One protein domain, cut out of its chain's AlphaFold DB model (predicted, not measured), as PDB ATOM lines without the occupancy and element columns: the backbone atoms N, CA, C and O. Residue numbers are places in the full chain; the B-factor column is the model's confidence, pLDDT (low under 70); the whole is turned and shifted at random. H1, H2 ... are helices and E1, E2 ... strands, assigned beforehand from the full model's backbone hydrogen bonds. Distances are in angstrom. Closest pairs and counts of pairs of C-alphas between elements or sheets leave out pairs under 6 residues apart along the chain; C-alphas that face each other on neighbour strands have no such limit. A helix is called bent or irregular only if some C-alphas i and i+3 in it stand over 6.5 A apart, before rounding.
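AT A GLANCE: This is residues 2 to 75 of the 85 residues of an uncharacterized protein of Acidovorax citrulli (UniProt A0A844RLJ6). One long helix, H2, lies lengthwise over one face of a strongly twisted four-stranded sheet, covering E2 and E3, with a kink part of the way along it. The short helix H1 sits off the sheet's E1 side, between E1 and H2 along the chain. The printed part has 74 residues with two named helices and four named strands, in the order E1 H1 H2 E2 E3 E4; the sheet runs E1 - E2 - E3 - E4, all antiparallel. The class is mixed, helices and strands, and the whole is compact, with a radius of gyration of the C-alphas of 12.6 A and spans of 38 by 19 by 18 A.

HOW THE PARTS SIT: Start at E1, residues 3 to 7, an edge strand antiparallel to E2, residues 43 to 52, at 156 degrees; look there for N 5 and O 50, 2.8 A apart and within hydrogen-bond range. E2 forms a hairpin with E3, residues 61 to 66, where N 44 and O 65 are 2.8 A apart. E3 forms a hairpin with the other edge strand, E4, residues 72 to 75, where N 64 and O 73 are 2.8 A apart. E2, E3 and E4 make a meander, each strand the antiparallel neighbour of the one before. From edge to edge the strands' lines turn by 52 degrees. H2, residues 18 to 40, is on the sheet at a height of 8.3 A, over E2 and E3, and runs along the strands, at 25 degrees to E2 on the local plane; this makes two layers, a helix on one face of a sheet. The closest C-alphas of H2 and E2 are those of Ala 35 and Ser 45, 4.9 A apart. H1, residues 10 to 13, only grazes the sheet, with residues 12 to 13. H1 and H2 are close but not clearly touching, the closest C-alphas being those of Leu 13 and Phe 21, 7.3 A apart. E1 and E4 are apart. In H2, 17 of 19 O i to N i+4 pairs are within hydrogen-bond range; H1 is too short for such a pair.

IN THESE COORDINATES: Find C-alpha 3 at (-21.805, -36.285, 50.899), where E1 begins; it is 12.8 A long, and H1 follows with 5.3 A. From C-alpha 18 at (-8.495, -31.925, 42.500), H2 runs 33.2 A; it is irregular, with C-alphas 23 and 26 7.2 A apart, and has a kink of 40 degrees near residue 26. E2 runs 26.9 A, E3 16.0 A, and E4 9.9 A to C-alpha 75 at (-34.192, -40.064, 36.779).

THE WHOLE: The outline is only just a rod; the two C-alphas farthest apart, those of Glu 19 and Glu 68, are 38.9 A apart. The printed part has no cut and no long link; the link from E2 to E3, with 8 residues, is short, and the others are tight. The mean pLDDT of the printed part is 86.3; look for low confidence at residues 57 to 58, which are under 70.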
ATOM      1  N   ALA A   2     -21.220 -40.396  53.320       79.19
ATOM      2  CA  ALA A   2     -21.290 -39.959  51.929       79.19
ATOM      3  C   ALA A   2     -21.929 -38.565  51.849       79.19
ATOM      4  O   ALA A   2     -22.951 -38.328  52.502       79.19
ATOM      5  N   GLU A   3     -21.327 -37.657  51.089       85.69
ATOM      6  CA  GLU A   3     -21.805 -36.285  50.899       85.69
ATOM      7  C   GLU A   3     -22.491 -36.150  49.540       85.69
ATOM      8  O   GLU A   3     -22.047 -36.729  48.556       85.69
ATOM      9  N   GLN A   4     -23.602 -35.411  49.484       87.69
ATOM     10  CA  GLN A   4     -24.365 -35.222  48.250       87.69
ATOM     11  C   GLN A   4     -24.196 -33.807  47.719       87.69
ATOM     12  O   GLN A   4     -24.402 -32.833  48.446       87.69
ATOM     13  N   TYR A   5     -23.909 -33.711  46.428       89.44
ATOM     14  CA  TYR A   5     -23.675 -32.459  45.730       89.44
ATOM     15  C   TYR A   5     -24.624 -32.335  44.549       89.44
ATOM     16  O   TYR A   5     -24.700 -33.213  43.691       89.44
ATOM     17  N   GLU A   6     -25.345 -31.222  44.487       90.00
ATOM     18  CA  GLU A   6     -26.121 -30.871  43.307       90.00
ATOM     19  C   GLU A   6     -25.275 -30.006  42.373       90.00
ATOM     20  O   GLU A   6     -24.823 -28.928  42.754       90.00
ATOM     21  N   ILE A   7     -25.096 -30.469  41.140       91.44
ATOM     22  CA  ILE A   7     -24.264 -29.808  40.137       91.44
ATOM     23  C   ILE A   7     -25.166 -29.361  38.992       91.44
ATOM     24  O   ILE A   7     -25.808 -30.184  38.338       91.44
ATOM     25  N   ARG A   8     -25.219 -28.050  38.742       89.75
ATOM     26  CA  ARG A   8     -26.035 -27.429  37.679       89.75
ATOM     27  C   ARG A   8     -25.190 -26.663  36.667       89.75
ATOM     28  O   ARG A   8     -25.642 -26.392  35.557       89.75
ATOM     29  N   SER A   9     -23.973 -26.287  37.042       89.00
ATOM     30  CA  SER A   9     -23.094 -25.430  36.257       89.00
ATOM     31  C   SER A   9     -21.619 -25.692  36.557       89.00
ATOM     32  O   SER A   9     -21.265 -26.357  37.526       89.00
ATOM     33  N   ILE A  10     -20.738 -25.101  35.745       88.00
ATOM     34  CA  ILE A  10     -19.288 -25.154  35.970       88.00
ATOM     35  C   ILE A  10     -18.870 -24.501  37.297       88.00
ATOM     36  O   ILE A  10     -17.873 -24.908  37.880       88.00
ATOM     37  N   ASN A  11     -19.637 -23.526  37.799       92.56
ATOM     38  CA  ASN A  11     -19.324 -22.846  39.056       92.56
ATOM     39  C   ASN A  11     -19.461 -23.785  40.257       92.56
ATOM     40  O   ASN A  11     -18.698 -23.658  41.208       92.56
ATOM     41  N   ASP A  12     -20.380 -24.751  40.185       91.75
ATOM     42  CA  ASP A  12     -20.550 -25.754  41.236       91.75
ATOM     43  C   ASP A  12     -19.339 -26.693  41.302       91.75
ATOM     44  O   ASP A  12     -19.078 -27.273  42.346       91.75
ATOM     45  N   LEU A  13     -18.558 -26.814  40.221       91.81
ATOM     46  CA  LEU A  13     -17.346 -27.637  40.207       91.81
ATOM     47  C   LEU A  13     -16.163 -26.964  40.912       91.81
ATOM     48  O   LEU A  13     -15.223 -27.645  41.301       91.81
ATOM     49  N   LEU A  14     -16.206 -25.641  41.094       93.00
ATOM     50  CA  LEU A  14     -15.110 -24.873  41.699       93.00
ATOM     51  C   LEU A  14     -14.994 -25.074  43.216       93.00
ATOM     52  O   LEU A  14     -14.022 -24.617  43.810       93.00
ATOM     53  N   GLN A  15     -15.991 -25.705  43.843       91.00
ATOM     54  CA  GLN A  15     -15.973 -26.009  45.277       91.00
ATOM     55  C   GLN A  15     -15.166 -27.271  45.612       91.00
ATOM     56  O   GLN A  15     -14.861 -27.493  46.780       91.00
ATOM     57  N   PHE A  16     -14.849 -28.089  44.605       92.44
ATOM     58  CA  PHE A  16     -14.157 -29.362  44.770       92.44
ATOM     59  C   PHE A  16     -12.646 -29.186  44.680       92.44
ATOM     60  O   PHE A  16     -12.151 -28.396  43.872       92.44
ATOM     61  N   ASP A  17     -11.914 -29.955  45.480       93.81
ATOM     62  CA  ASP A  17     -10.481 -30.133  45.266       93.81
ATOM     63  C   ASP A  17     -10.192 -31.046  44.056       93.81
ATOM     64  O   ASP A  17     -11.093 -31.649  43.465       93.81
ATOM     65  N   ASP A  18      -8.916 -31.143  43.668       93.56
ATOM     66  CA  ASP A  18      -8.495 -31.925  42.500       93.56
ATOM     67  C   ASP A  18      -8.838 -33.422  42.632       93.56
ATOM     68  O   ASP A  18      -9.141 -34.078  41.630       93.56
ATOM     69  N   GLU A  19      -8.820 -33.981  43.848       91.94
ATOM     70  CA  GLU A  19      -9.124 -35.395  44.085       91.94
ATOM     71  C   GLU A  19     -10.628 -35.665  43.983       91.94
ATOM     72  O   GLU A  19     -11.043 -36.624  43.326       91.94
ATOM     73  N   GLN A  20     -11.450 -34.812  44.594       91.19
ATOM     74  CA  GLN A  20     -12.908 -34.829  44.481       91.19
ATOM     75  C   GLN A  20     -13.339 -34.655  43.027       91.19
ATOM     76  O   GLN A  20     -14.144 -35.436  42.512       91.19
ATOM     77  N   PHE A  21     -12.752 -33.682  42.332       92.12
ATOM     78  CA  PHE A  21     -13.048 -33.434  40.929       92.12
ATOM     79  C   PHE A  21     -12.685 -34.635  40.052       92.12
ATOM     80  O   PHE A  21     -13.470 -35.016  39.184       92.12
ATOM     81  N   ALA A  22     -11.543 -35.285  40.300       91.19
ATOM     82  CA  ALA A  22     -11.158 -36.497  39.581       91.19
ATOM     83  C   ALA A  22     -12.146 -37.655  39.805       91.19
ATOM     84  O   ALA A  22     -12.472 -38.362  38.846       91.19
ATOM     85  N   ARG A  23     -12.654 -37.834  41.036       90.44
ATOM     86  CA  ARG A  23     -13.678 -38.849  41.348       90.44
ATOM     87  C   ARG A  23     -15.004 -38.569  40.643       90.44
ATOM     88  O   ARG A  23     -15.643 -39.520  40.223       90.44
ATOM     89  N   LEU A  24     -15.367 -37.303  40.451       90.69
ATOM     90  CA  LEU A  24     -16.593 -36.869  39.770       90.69
ATOM     91  C   LEU A  24     -16.581 -37.080  38.239       90.69
ATOM     92  O   LEU A  24     -17.636 -37.128  37.603       90.69
ATOM     93  N   LEU A  25     -15.406 -37.146  37.597       89.69
ATOM     94  CA  LEU A  25     -15.302 -37.151  36.126       89.69
ATOM     95  C   LEU A  25     -16.161 -38.225  35.423       89.69
ATOM     96  O   LEU A  25     -16.771 -37.899  34.398       89.69
ATOM     97  N   PRO A  26     -16.247 -39.481  35.904       87.88
ATOM     98  CA  PRO A  26     -17.102 -40.495  35.285       87.88
ATOM     99  C   PRO A  26     -18.588 -40.129  35.318       87.88
ATOM    100  O   PRO A  26     -19.287 -40.342  34.323       87.88
ATOM    101  N   ASP A  27     -19.068 -39.497  36.387       88.00
ATOM    102  CA  ASP A  27     -20.446 -39.019  36.492       88.00
ATOM    103  C   ASP A  27     -20.761 -37.943  35.462       88.00
ATOM    104  O   ASP A  27     -21.837 -37.964  34.868       88.00
ATOM    105  N   LEU A  28     -19.815 -37.040  35.178       88.44
ATOM    106  CA  LEU A  28     -19.982 -36.034  34.121       88.44
ATOM    107  C   LEU A  28     -20.176 -36.689  32.747       88.44
ATOM    108  O   LEU A  28     -20.938 -36.188  31.913       88.44
ATOM    109  N   VAL A  29     -19.514 -37.823  32.503       88.44
ATOM    110  CA  VAL A  29     -19.701 -38.599  31.270       88.44
ATOM    111  C   VAL A  29     -21.107 -39.195  31.222       88.44
ATOM    112  O   VAL A  29     -21.772 -39.077  30.188       88.44
ATOM    113  N   VAL A  30     -21.586 -39.784  32.320       85.31
ATOM    114  CA  VAL A  30     -22.951 -40.334  32.406       85.31
ATOM    115  C   VAL A  30     -23.990 -39.229  32.237       85.31
ATOM    116  O   VAL A  30     -24.886 -39.350  31.398       85.31
ATOM    117  N   TRP A  31     -23.820 -38.109  32.936       87.81
ATOM    118  CA  TRP A  31     -24.681 -36.938  32.819       87.81
ATOM    119  C   TRP A  31     -24.775 -36.456  31.369       87.81
ATOM    120  O   TRP A  31     -25.874 -36.247  30.852       87.81
ATOM    121  N   ARG A  32     -23.645 -36.388  30.652       88.75
ATOM    122  CA  ARG A  32     -23.622 -36.050  29.222       88.75
ATOM    123  C   ARG A  32     -24.413 -37.044  28.363       88.75
ATOM    124  O   ARG A  32     -25.046 -36.621  27.394       88.75
ATOM    125  N   ILE A  33     -24.366 -38.344  28.657       87.50
ATOM    126  CA  ILE A  33     -25.135 -39.361  27.918       87.50
ATOM    127  C   ILE A  33     -26.636 -39.132  28.126       87.50
ATOM    128  O   ILE A  33     -27.364 -38.987  27.143       87.50
ATOM    129  N   TYR A  34     -27.083 -39.005  29.377       85.62
ATOM    130  CA  TYR A  34     -28.492 -38.758  29.696       85.62
ATOM    131  C   TYR A  34     -28.990 -37.421  29.151       85.62
ATOM    132  O   TYR A  34     -30.092 -37.358  28.612       85.62
ATOM    133  N   ALA A  35     -28.174 -36.368  29.203       87.81
ATOM    134  CA  ALA A  35     -28.514 -35.075  28.618       87.81
ATOM    135  C   ALA A  35     -28.761 -35.176  27.106       87.81
ATOM    136  O   ALA A  35     -29.686 -34.550  26.591       87.81
ATOM    137  N   ARG A  36     -27.978 -35.992  26.385       87.69
ATOM    138  CA  ARG A  36     -28.197 -36.237  24.951       87.69
ATOM    139  C   ARG A  36     -29.497 -36.992  24.686       87.69
ATOM    140  O   ARG A  36     -30.219 -36.592  23.777       87.69
ATOM    141  N   CYS A  37     -29.795 -38.036  25.459       85.62
ATOM    142  CA  CYS A  37     -31.052 -38.778  25.325       85.62
ATOM    143  C   CYS A  37     -32.259 -37.889  25.651       85.62
ATOM    144  O   CYS A  37     -33.208 -37.834  24.880       85.62
ATOM    145  N   ALA A  38     -32.187 -37.102  26.728       85.69
ATOM    146  CA  ALA A  38     -33.241 -36.168  27.115       85.69
ATOM    147  C   ALA A  38     -33.579 -35.180  25.989       85.69
ATOM    148  O   ALA A  38     -34.750 -34.955  25.707       85.69
ATOM    149  N   VAL A  39     -32.568 -34.638  25.298       86.81
ATOM    150  CA  VAL A  39     -32.782 -33.732  24.155       86.81
ATOM    151  C   VAL A  39     -33.519 -34.414  22.998       86.81
ATOM    152  O   VAL A  39     -34.314 -33.752  22.333       86.81
ATOM    153  N   GLN A  40     -33.280 -35.706  22.756       84.38
ATOM    154  CA  GLN A  40     -33.983 -36.474  21.721       84.38
ATOM    155  C   GLN A  40     -35.461 -36.697  22.072       84.38
ATOM    156  O   GLN A  40     -36.299 -36.671  21.178       84.38
ATOM    157  N   GLU A  41     -35.770 -36.824  23.363       85.75
ATOM    158  CA  GLU A  41     -37.119 -37.029  23.909       85.75
ATOM    159  C   GLU A  41     -37.852 -35.709  24.248       85.75
ATOM    160  O   GLU A  41     -38.874 -35.709  24.928       85.75
ATOM    161  N   GLY A  42     -37.332 -34.548  23.824       86.12
ATOM    162  CA  GLY A  42     -37.980 -33.247  24.061       86.12
ATOM    163  C   GLY A  42     -37.779 -32.651  25.465       86.12
ATOM    164  O   GLY A  42     -38.411 -31.654  25.821       86.12
ATOM    165  N   ALA A  43     -36.859 -33.195  26.256       88.31
ATOM    166  CA  ALA A  43     -36.442 -32.665  27.551       88.31
ATOM    167  C   ALA A  43     -35.077 -31.949  27.471       88.31
ATOM    168  O   ALA A  43     -34.407 -31.901  26.437       88.31
ATOM    169  N   GLN A  44     -34.653 -31.337  28.571       87.62
ATOM    170  CA  GLN A  44     -33.300 -30.817  28.754       87.62
ATOM    171  C   GLN A  44     -32.750 -31.270  30.098       87.62
ATOM    172  O   GLN A  44     -33.467 -31.255  31.097       87.62
ATOM    173  N   SER A  45     -31.477 -31.658  30.136       86.69
ATOM    174  CA  SER A  45     -30.811 -31.834  31.419       86.69
ATOM    175  C   SER A  45     -30.317 -30.494  31.941       86.69
ATOM    176  O   SER A  45     -29.812 -29.660  31.193       86.69
ATOM    177  N   ILE A  46     -30.506 -30.306  33.234       89.44
ATOM    178  CA  ILE A  46     -30.339 -29.040  33.960       89.44
ATOM    179  C   ILE A  46     -29.399 -29.195  35.160       89.44
ATOM    180  O   ILE A  46     -29.063 -28.218  35.822       89.44
ATOM    181  N   GLY A  47     -28.991 -30.431  35.440       88.75
ATOM    182  CA  GLY A  47     -28.069 -30.784  36.500       88.75
ATOM    183  C   GLY A  47     -28.118 -32.274  36.810       88.75
ATOM    184  O   GLY A  47     -28.907 -33.029  36.230       88.75
ATOM    185  N   PHE A  48     -27.290 -32.687  37.753       89.31
ATOM    186  CA  PHE A  48     -27.283 -34.033  38.307       89.31
ATOM    187  C   PHE A  48     -26.897 -33.983  39.783       89.31
ATOM    188  O   PHE A  48     -26.382 -32.970  40.268       89.31
ATOM    189  N   THR A  49     -27.195 -35.063  40.494       87.81
ATOM    190  CA  THR A  49     -26.746 -35.240  41.873       87.81
ATOM    191  C   THR A  49     -25.571 -36.205  41.861       87.81
ATOM    192  O   THR A  49     -25.670 -37.301  41.306       87.81
ATOM    193  N   TRP A  50     -24.471 -35.793  42.475       87.56
ATOM    194  CA  TRP A  50     -23.317 -36.638  42.739       87.56
ATOM    195  C   TRP A  50     -23.263 -36.998  44.221       87.56
ATOM    196  O   TRP A  50     -23.637 -36.191  45.073       87.56
ATOM    197  N   VAL A  51     -22.796 -38.206  44.521       86.12
ATOM    198  CA  VAL A  51     -22.546 -38.666  45.884       86.12
ATOM    199  C   VAL A  51     -21.052 -38.951  46.016       86.12
ATOM    200  O   VAL A  51     -20.558 -39.873  45.377       86.12
ATOM    201  N   ASP A  52     -20.345 -38.170  46.834       85.12
ATOM    202  CA  ASP A  52     -18.950 -38.445  47.194       85.12
ATOM    203  C   ASP A  52     -18.927 -39.348  48.428       85.12
ATOM    204  O   ASP A  52     -19.179 -38.916  49.557       85.12
ATOM    205  N   ASP A  53     -18.651 -40.627  48.220       82.50
ATOM    206  CA  ASP A  53     -18.419 -41.615  49.273       82.50
ATOM    207  C   ASP A  53     -16.923 -41.940  49.450       82.50
ATOM    208  O   ASP A  53     -16.565 -42.842  50.215       82.50
ATOM    209  N   GLY A  54     -16.045 -41.182  48.781       80.31
ATOM    210  CA  GLY A  54     -14.606 -41.427  48.716       80.31
ATOM    211  C   GLY A  54     -14.187 -42.412  47.619       80.31
ATOM    212  O   GLY A  54     -12.986 -42.644  47.455       80.31
ATOM    213  N   ALA A  55     -15.126 -42.973  46.852       80.38
ATOM    214  CA  ALA A  55     -14.854 -43.790  45.676       80.38
ATOM    215  C   ALA A  55     -15.029 -42.989  44.377       80.38
ATOM    216  O   ALA A  55     -15.583 -41.891  44.342       80.38
ATOM    217  N   VAL A  56     -14.500 -43.538  43.282       79.62
ATOM    218  CA  VAL A  56     -14.752 -42.999  41.943       79.62
ATOM    219  C   VAL A  56     -16.262 -42.980  41.716       79.62
ATOM    220  O   VAL A  56     -16.920 -43.994  41.931       79.62
ATOM    221  N   GLY A  57     -16.786 -41.824  41.324       66.50
ATOM    222  CA  GLY A  57     -18.209 -41.563  41.349       66.50
ATOM    223  C   GLY A  57     -19.003 -42.445  40.386       66.50
ATOM    224  O   GLY A  57     -18.569 -42.800  39.282       66.50
ATOM    225  N   GLU A  58     -20.186 -42.826  40.857       68.38
ATOM    226  CA  GLU A  58     -21.230 -43.474  40.083       68.38
ATOM    227  C   GLU A  58     -22.421 -42.519  40.030       68.38
ATOM    228  O   GLU A  58     -23.020 -42.207  41.061       68.38
ATOM    229  N   CYS A  59     -22.782 -42.051  38.830       70.56
ATOM    230  CA  CYS A  59     -23.892 -41.112  38.703       70.56
ATOM    231  C   CYS A  59     -25.160 -41.829  39.137       70.56
ATOM    232  O   CYS A  59     -25.552 -42.803  38.501       70.56
ATOM    233  N   THR A  60     -25.777 -41.358  40.218       72.12
ATOM    234  CA  THR A  60     -26.963 -41.990  40.807       72.12
ATOM    235  C   THR A  60     -28.249 -41.343  40.323       72.12
ATOM    236  O   THR A  60     -29.254 -42.030  40.165       72.12
ATOM    237  N   GLN A  61     -28.243 -40.032  40.064       79.06
ATOM    238  CA  GLN A  61     -29.446 -39.295  39.680       79.06
ATOM    239  C   GLN A  61     -29.150 -38.180  38.683       79.06
ATOM    240  O   GLN A  61     -28.256 -37.359  38.892       79.06
ATOM    241  N   VAL A  62     -29.978 -38.078  37.644       83.75
ATOM    242  CA  VAL A  62     -29.957 -36.963  36.687       83.75
ATOM    243  C   VAL A  62     -31.252 -36.170  36.793       83.75
ATOM    244  O   VAL A  62     -32.343 -36.741  36.812       83.75
ATOM    245  N   LYS A  63     -31.147 -34.837  36.821       85.62
ATOM    246  CA  LYS A  63     -32.305 -33.937  36.817       85.62
ATOM    247  C   LYS A  63     -32.590 -33.464  35.395       85.62
ATOM    248  O   LYS A  63     -31.716 -32.931  34.698       85.62
ATOM    249  N   LEU A  64     -33.829 -33.666  34.967       86.06
ATOM    250  CA  LEU A  64     -34.345 -33.299  33.656       86.06
ATOM    251  C   LEU A  64     -35.514 -32.326  33.807       86.06
ATOM    252  O   LEU A  64     -36.276 -32.392  34.768       86.06
ATOM    253  N   GLN A  65     -35.671 -31.450  32.824       88.12
ATOM    254  CA  GLN A  65     -36.839 -30.599  32.672       88.12
ATOM    255  C   GLN A  65     -37.506 -30.878  31.323       88.12
ATOM    256  O   GLN A  65     -36.852 -30.803  30.278       88.12
ATOM    257  N   ILE A  66     -38.802 -31.179  31.333       86.81
ATOM    258  CA  ILE A  66     -39.600 -31.365  30.115       86.81
ATOM    259  C   ILE A  66     -39.856 -29.984  29.506       86.81
ATOM    260  O   ILE A  66     -40.397 -29.107  30.177       86.81
ATOM    261  N   LYS A  67     -39.469 -29.751  28.246       82.62
ATOM    262  CA  LYS A  67     -39.555 -28.402  27.652       82.62
ATOM    263  C   LYS A  67     -40.989 -27.932  27.436       82.62
ATOM    264  O   LYS A  67     -41.258 -26.743  27.557       82.62
ATOM    265  N   GLU A  68     -41.887 -28.856  27.108       80.06
ATOM    266  CA  GLU A  68     -43.284 -28.545  26.791       80.06
ATOM    267  C   GLU A  68     -44.085 -28.117  28.026       80.06
ATOM    268  O   GLU A  68     -44.909 -27.210  27.940       80.06
ATOM    269  N   THR A  69     -43.828 -28.743  29.178       86.12
ATOM    270  CA  THR A  69     -44.587 -28.513  30.419       86.12
ATOM    271  C   THR A  69     -43.814 -27.705  31.460       86.12
ATOM    272  O   THR A  69     -44.413 -27.162  32.386       86.12
ATOM    273  N   GLY A  70     -42.486 -27.624  31.340       83.81
ATOM    274  CA  GLY A  70     -41.599 -27.056  32.356       83.81
ATOM    275  C   GLY A  70     -41.419 -27.941  33.597       83.81
ATOM    276  O   GLY A  70     -40.763 -27.506  34.547       83.81
ATOM    277  N   GLU A  71     -41.984 -29.153  33.596       85.69
ATOM    278  CA  GLU A  71     -41.975 -30.090  34.721       85.69
ATOM    279  C   GLU A  71     -40.587 -30.688  34.971       85.69
ATOM    280  O   GLU A  71     -39.814 -30.925  34.038       85.69
ATOM    281  N   TRP A  72     -40.287 -30.939  36.245       84.38
ATOM    282  CA  TRP A  72     -39.010 -31.459  36.717       84.38
ATOM    283  C   TRP A  72     -39.126 -32.952  36.985       84.38
ATOM    284  O   TRP A  72     -39.959 -33.379  37.784       84.38
ATOM    285  N   VAL A  73     -38.249 -33.732  36.362       84.62
ATOM    286  CA  VAL A  73     -38.173 -35.180  36.546       84.62
ATOM    287  C   VAL A  73     -36.772 -35.535  37.021       84.62
ATOM    288  O   VAL A  73     -35.777 -35.120  36.426       84.62
ATOM    289  N   THR A  74     -36.692 -36.303  38.103       84.06
ATOM    290  CA  THR A  74     -35.437 -36.928  38.533       84.06
ATOM    291  C   THR A  74     -35.435 -38.353  38.017       84.06
ATOM    292  O   THR A  74     -36.381 -39.099  38.261       84.06
ATOM    293  N   VAL A  75     -34.398 -38.707  37.269       81.75
ATOM    294  CA  VAL A  75     -34.192 -40.064  36.779       81.75
ATOM    295  C   VAL A  75     -33.118 -40.693  37.643       81.75
ATOM    296  O   VAL A  75     -31.969 -40.247  37.610       81.75
TER     297      VAL A  75